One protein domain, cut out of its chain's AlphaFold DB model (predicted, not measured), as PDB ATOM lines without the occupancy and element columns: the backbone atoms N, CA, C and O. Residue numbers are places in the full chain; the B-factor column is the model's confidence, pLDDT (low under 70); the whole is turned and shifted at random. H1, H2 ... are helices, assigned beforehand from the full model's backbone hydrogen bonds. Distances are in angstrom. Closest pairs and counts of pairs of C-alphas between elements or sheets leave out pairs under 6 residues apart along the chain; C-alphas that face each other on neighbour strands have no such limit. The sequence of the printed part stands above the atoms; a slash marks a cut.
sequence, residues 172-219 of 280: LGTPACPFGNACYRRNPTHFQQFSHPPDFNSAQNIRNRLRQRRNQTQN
ATOM      1  N   LEU A 172      16.630 -12.229 -25.748       68.00
ATOM      2  CA  LEU A 172      16.399 -10.796 -25.574       68.00
ATOM      3  C   LEU A 172      15.318 -10.332 -26.565       68.00
ATOM      4  O   LEU A 172      15.488 -10.469 -27.773       68.00
ATOM      5  N   GLY A 173      14.198  -9.817 -26.049       75.88
ATOM      6  CA  GLY A 173      13.053  -9.363 -26.855       75.88
ATOM      7  C   GLY A 173      11.733 -10.100 -26.597       75.88
ATOM      8  O   GLY A 173      10.708  -9.725 -27.163       75.88
ATOM      9  N   THR A 174      11.716 -11.114 -25.729       83.31
ATOM     10  CA  THR A 174      10.457 -11.757 -25.316       83.31
ATOM     11  C   THR A 174       9.612 -10.843 -24.419       83.31
ATOM     12  O   THR A 174      10.149 -10.178 -23.523       83.31
ATOM     13  N   PRO A 175       8.280 -10.800 -24.622       90.31
ATOM     14  CA  PRO A 175       7.397  -9.968 -23.817       90.31
ATOM     15  C   PRO A 175       7.455 -10.363 -22.340       90.31
ATOM     16  O   PRO A 175       7.626 -11.534 -21.991       90.31
ATOM     17  N   ALA A 176       7.263  -9.381 -21.460       90.38
ATOM     18  CA  ALA A 176       7.151  -9.642 -20.032       90.38
ATOM     19  C   ALA A 176       5.953 -10.560 -19.749       90.38
ATOM     20  O   ALA A 176       4.871 -10.408 -20.325       90.38
ATOM     21  N   CYS A 177       6.134 -11.516 -18.839       91.56
ATOM     22  CA  CYS A 177       5.041 -12.363 -18.390       91.56
ATOM     23  C   CYS A 177       3.914 -11.503 -17.791       91.56
ATOM     24  O   CYS A 177       4.184 -10.701 -16.894       91.56
ATOM     25  N   PRO A 178       2.639 -11.713 -18.172       91.44
ATOM     26  CA  PRO A 178       1.516 -10.942 -17.628       91.44
ATOM     27  C   PRO A 178       1.321 -11.136 -16.116       91.44
ATOM     28  O   PRO A 178       0.659 -10.337 -15.465       91.44
ATOM     29  N   PHE A 179       1.892 -12.200 -15.544       88.94
ATOM     30  CA  PHE A 179       1.871 -12.463 -14.103       88.94
ATOM     31  C   PHE A 179       3.151 -11.997 -13.389       88.94
ATOM     32  O   PHE A 179       3.212 -12.066 -12.160       88.94
ATOM     33  N   GLY A 180       4.175 -11.563 -14.135       88.62
ATOM     34  CA  GLY A 180       5.461 -11.089 -13.622       88.62
ATOM     35  C   GLY A 180       6.049 -11.990 -12.533       88.62
ATOM     36  O   GLY A 180       6.103 -13.216 -12.671       88.62
ATOM     37  N   ASN A 181       6.415 -11.377 -11.405       87.19
ATOM     38  CA  ASN A 181       6.982 -12.067 -10.245       87.19
ATOM     39  C   ASN A 181       6.044 -13.071  -9.574       87.19
ATOM     40  O   ASN A 181       6.529 -13.922  -8.840       87.19
ATOM     41  N   ALA A 182       4.734 -13.004  -9.820       87.69
ATOM     42  CA  ALA A 182       3.735 -13.909  -9.251       87.69
ATOM     43  C   ALA A 182       3.359 -15.059 -10.202       87.69
ATOM     44  O   ALA A 182       2.409 -15.808  -9.943       87.69
ATOM     45  N   CYS A 183       4.075 -15.220 -11.321       87.81
ATOM     46  CA  CYS A 183       3.785 -16.292 -12.258       87.81
ATOM     47  C   CYS A 183       3.883 -17.669 -11.585       87.81
ATOM     48  O   CYS A 183       4.861 -18.031 -10.930       87.81
ATOM     49  N   TYR A 184       2.828 -18.455 -11.762       85.81
ATOM     50  CA  TYR A 184       2.709 -19.821 -11.256       85.81
ATOM     51  C   TYR A 184       2.703 -20.853 -12.397       85.81
ATOM     52  O   TYR A 184       2.497 -22.050 -12.147       85.81
ATOM     53  N   ARG A 185       2.837 -20.406 -13.658       86.62
ATOM     54  CA  ARG A 185       2.862 -21.285 -14.835       86.62
ATOM     55  C   ARG A 185       4.126 -22.139 -14.805       86.62
ATOM     56  O   ARG A 185       5.179 -21.715 -14.348       86.62
ATOM     57  N   ARG A 186       3.998 -23.380 -15.279       78.25
ATOM     58  CA  ARG A 186       5.036 -24.425 -15.173       78.25
ATOM     59  C   ARG A 186       5.448 -25.009 -16.516       78.25
ATOM     60  O   ARG A 186       6.250 -25.939 -16.545       78.25
ATOM     61  N   ASN A 187       4.902 -24.492 -17.612       79.75
ATOM     62  CA  ASN A 187       5.193 -24.998 -18.945       79.75
ATOM     63  C   ASN A 187       6.579 -24.500 -19.393       79.75
ATOM     64  O   ASN A 187       6.765 -23.288 -19.350       79.75
ATOM     65  N   PRO A 188       7.540 -25.359 -19.786       79.25
ATOM     66  CA  PRO A 188       8.807 -24.923 -20.391       79.25
ATOM     67  C   PRO A 188       8.620 -23.856 -21.477       79.25
ATOM     68  O   PRO A 188       9.305 -22.838 -21.453       79.25
ATOM     69  N   THR A 189       7.628 -24.027 -22.357       83.19
ATOM     70  CA  THR A 189       7.375 -23.095 -23.467       83.19
ATOM     71  C   THR A 189       6.994 -21.699 -22.983       83.19
ATOM     72  O   THR A 189       7.376 -20.706 -23.589       83.19
ATOM     73  N   HIS A 190       6.318 -21.592 -21.835       88.06
ATOM     74  CA  HIS A 190       5.969 -20.300 -21.251       88.06
ATOM     75  C   HIS A 190       7.215 -19.490 -20.867       88.06
ATOM     76  O   HIS A 190       7.202 -18.276 -20.998       88.06
ATOM     77  N   PHE A 191       8.289 -20.147 -20.427       81.81
ATOM     78  CA  PHE A 191       9.534 -19.467 -20.052       81.81
ATOM     79  C   PHE A 191      10.398 -19.118 -21.258       81.81
ATOM     80  O   PHE A 191      11.223 -18.228 -21.155       81.81
ATOM     81  N   GLN A 192      10.174 -19.776 -22.399       84.31
ATOM     82  CA  GLN A 192      10.781 -19.394 -23.674       84.31
ATOM     83  C   GLN A 192      10.055 -18.206 -24.313       84.31
ATOM     84  O   GLN A 192      10.678 -17.400 -24.989       84.31
ATOM     85  N   GLN A 193       8.738 -18.106 -24.113       86.75
ATOM     86  CA  GLN A 193       7.899 -17.065 -24.710       86.75
ATOM     87  C   GLN A 193       7.793 -15.798 -23.855       86.75
ATOM     88  O   GLN A 193       7.497 -14.739 -24.400       86.75
ATOM     89  N   PHE A 194       7.989 -15.900 -22.536       88.56
ATOM     90  CA  PHE A 194       7.790 -14.790 -21.607       88.56
ATOM     91  C   PHE A 194       8.955 -14.623 -20.635       88.56
ATOM     92  O   PHE A 194       9.324 -15.553 -19.908       88.56
ATOM     93  N   SER A 195       9.457 -13.396 -20.548       88.50
ATOM     94  CA  SER A 195      10.498 -13.013 -19.600       88.50
ATOM     95  C   SER A 195       9.928 -12.789 -18.195       88.50
ATOM     96  O   SER A 195       8.790 -12.342 -18.011       88.50
ATOM     97  N   HIS A 196      10.721 -13.150 -17.186       86.69
ATOM     98  CA  HIS A 196      10.419 -12.941 -15.771       86.69
ATOM     99  C   HIS A 196      11.575 -12.159 -15.119       86.69
ATOM    100  O   HIS A 196      12.712 -12.301 -15.568       86.69
ATOM    101  N   PRO A 197      11.320 -11.337 -14.085       83.50
ATOM    102  CA  PRO A 197      12.376 -10.602 -13.382       83.50
ATOM    103  C   PRO A 197      13.346 -11.535 -12.633       83.50
ATOM    104  O   PRO A 197      12.974 -12.667 -12.320       83.50
ATOM    105  N   PRO A 198      14.557 -11.069 -12.275       77.50
ATOM    106  CA  PRO A 198      15.554 -11.885 -11.570       77.50
ATOM    107  C   PRO A 198      15.081 -12.369 -10.189       77.50
ATOM    108  O   PRO A 198      15.452 -13.458  -9.757       77.50
ATOM    109  N   ASP A 199      14.195 -11.619  -9.528       81.56
ATOM    110  CA  ASP A 199      13.623 -11.979  -8.219       81.56
ATOM    111  C   ASP A 199      12.494 -13.027  -8.307       81.56
ATOM    112  O   ASP A 199      11.794 -13.315  -7.329       81.56
ATOM    113  N   PHE A 200      12.256 -13.593  -9.489       82.44
ATOM    114  CA  PHE A 200      11.160 -14.516  -9.728       82.44
ATOM    115  C   PHE A 200      11.375 -15.880  -9.050       82.44
ATOM    116  O   PHE A 200      12.131 -16.737  -9.508       82.44
ATOM    117  N   ASN A 201      10.603 -16.147  -7.991       82.06
ATOM    118  CA  ASN A 201      10.600 -17.438  -7.300       82.06
ATOM    119  C   ASN A 201       9.383 -18.303  -7.682       82.06
ATOM    120  O   ASN A 201       8.383 -18.376  -6.960       82.06
ATOM    121  N   SER A 202       9.486 -19.021  -8.809       78.31
ATOM    122  CA  SER A 202       8.413 -19.918  -9.282       78.31
ATOM    123  C   SER A 202       7.959 -20.939  -8.234       78.31
ATOM    124  O   SER A 202       6.761 -21.185  -8.088       78.31
ATOM    125  N   ALA A 203       8.895 -21.535  -7.489       78.69
ATOM    126  CA  ALA A 203       8.590 -22.576  -6.513       78.69
ATOM    127  C   ALA A 203       7.705 -22.034  -5.382       78.69
ATOM    128  O   ALA A 203       6.711 -22.664  -5.013       78.69
ATOM    129  N   GLN A 204       8.016 -20.840  -4.875       83.38
ATOM    130  CA  GLN A 204       7.232 -20.187  -3.829       83.38
ATOM    131  C   GLN A 204       5.837 -19.788  -4.325       83.38
ATOM    132  O   GLN A 204       4.847 -20.066  -3.647       83.38
ATOM    133  N   ASN A 205       5.729 -19.246  -5.538       85.50
ATOM    134  CA  ASN A 205       4.437 -18.892  -6.137       85.50
ATOM    135  C   ASN A 205       3.522 -20.107  -6.306       85.50
ATOM    136  O   ASN A 205       2.321 -20.045  -6.031       85.50
ATOM    137  N   ILE A 206       4.090 -21.241  -6.725       82.06
ATOM    138  CA  ILE A 206       3.351 -22.495  -6.873       82.06
ATOM    139  C   ILE A 206       2.833 -22.979  -5.515       82.06
ATOM    140  O   ILE A 206       1.658 -23.343  -5.421       82.06
ATOM    141  N   ARG A 207       3.665 -22.950  -4.464       83.50
ATOM    142  CA  ARG A 207       3.254 -23.324  -3.098       83.50
ATOM    143  C   ARG A 207       2.130 -22.423  -2.586       83.50
ATOM    144  O   ARG A 207       1.119 -22.931  -2.104       83.50
ATOM    145  N   ASN A 208       2.258 -21.109  -2.766       87.88
ATOM    146  CA  ASN A 208       1.245 -20.138  -2.351       87.88
ATOM    147  C   ASN A 208      -0.098 -20.394  -3.045       87.88
ATOM    148  O   ASN A 208      -1.134 -20.452  -2.385       87.88
ATOM    149  N   ARG A 209      -0.088 -20.641  -4.360       87.50
ATOM    150  CA  ARG A 209      -1.305 -20.952  -5.120       87.50
ATOM    151  C   ARG A 209      -1.941 -22.282  -4.708       87.50
ATOM    152  O   ARG A 209      -3.165 -22.378  -4.663       87.50
ATOM    153  N   LEU A 210      -1.140 -23.302  -4.399       85.69
ATOM    154  CA  LEU A 210      -1.658 -24.575  -3.879       85.69
ATOM    155  C   LEU A 210      -2.327 -24.384  -2.517       85.69
ATOM    156  O   LEU A 210      -3.411 -24.917  -2.288       85.69
ATOM    157  N   ARG A 211      -1.721 -23.574  -1.644       88.44
ATOM    158  CA  ARG A 211      -2.279 -23.237  -0.332       88.44
ATOM    159  C   ARG A 211      -3.590 -22.455  -0.454       88.44
ATOM    160  O   ARG A 211      -4.554 -22.796   0.220       88.44
ATOM    161  N   GLN A 212      -3.663 -21.482  -1.365       89.00
ATOM    162  CA  GLN A 212      -4.899 -20.745  -1.664       89.00
ATOM    163  C   GLN A 212      -6.024 -21.675  -2.136       89.00
ATOM    164  O   GLN A 212      -7.139 -21.587  -1.628       89.00
ATOM    165  N   ARG A 213      -5.727 -22.614  -3.044       87.38
ATOM    166  CA  ARG A 213      -6.701 -23.618  -3.506       87.38
ATOM    167  C   ARG A 213      -7.213 -24.505  -2.372       87.38
ATOM    168  O   ARG A 213      -8.415 -24.721  -2.282       87.38
ATOM    169  N   ARG A 214      -6.324 -24.978  -1.493       88.00
ATOM    170  CA  ARG A 214      -6.705 -25.797  -0.330       88.00
ATOM    171  C   ARG A 214      -7.614 -25.034   0.638       88.00
ATOM    172  O   ARG A 214      -8.579 -25.600   1.141       88.00
ATOM    173  N   ASN A 215      -7.333 -23.757   0.878       88.94
ATOM    174  CA  ASN A 215      -8.178 -22.928   1.737       88.94
ATOM    175  C   ASN A 215      -9.552 -22.677   1.100       88.94
ATOM    176  O   ASN A 215     -10.556 -22.692   1.801       88.94
ATOM    177  N   GLN A 216      -9.611 -22.502  -0.225       84.44
ATOM    178  CA  GLN A 216     -10.876 -22.340  -0.941       84.44
ATOM    179  C   GLN A 216     -11.760 -23.585  -0.806       84.44
ATOM    180  O   GLN A 216     -12.925 -23.447  -0.458       84.44
ATOM    181  N   THR A 217     -11.195 -24.788  -0.966       77.81
ATOM    182  CA  THR A 217     -11.939 -26.041  -0.753       77.81
ATOM    183  C   THR A 217     -12.380 -26.225   0.699       77.81
ATOM    184  O   THR A 217     -13.457 -26.743   0.949       77.81
ATOM    185  N   GLN A 218     -11.584 -25.782   1.679       73.06
ATOM    186  CA  GLN A 218     -11.977 -25.888   3.089       73.06
ATOM    187  C   GLN A 218     -13.047 -24.870   3.496       73.06
ATOM    188  O   GLN A 218     -13.872 -25.185   4.345       73.06
ATOM    189  N   ASN A 219     -13.095 -23.698   2.863       64.06
ATOM    190  CA  ASN A 219     -14.166 -22.727   3.094       64.06
ATOM    191  C   ASN A 219     -15.488 -23.142   2.432       64.06
ATOM    192  O   ASN A 219     -16.547 -22.847   2.976       64.06
TER     193      ASN A 219
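AT A GLANCE: This is residues 172 to 219 of the 280 residues of the protein "aprataxin and PNK-like factor isoform X1" of Drosophila albomicans (UniProt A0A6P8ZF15). A small knot of loops with the short helix H1 on it makes a body at one end, and the long helix H2 leads away from it as an arm, its residues 211 to 219 sticking out free. The printed part has 48 residues with two named helices, H1 then H2, and no named strand; the class is all helix, with 24 residues in named elements. The whole is loose, with a radius of gyration of the C-alphas of 12.6 A, and spans 43 by 19 by 15 A.

HOW THE PARTS SIT: Residues 172 to 187 hold no named element. H1, residues 188 to 193, and H2, residues 202 to 219, are apart, joined by a short link of 8 residues. In H1 and H2 every O i to N i+4 pair is within hydrogen-bond range.

IN THESE COORDINATES: H1 begins at C-alpha 188 (8.807, -24.923, -20.391). H2 measures 25.9 A from C-alpha 202 (8.413, -19.918, -9.282) to C-alpha 219 (-14.166, -22.727, 3.094).

THE WHOLE: The C-alphas farthest apart, those of Leu 172 and Asn 219, are 43.6 A apart. Without residues 211 to 219, the body spans 31 by 19 by 14 A. The printed part has no cut. The mean pLDDT of the printed part is 83.9; residues 172 and 219 are under 70.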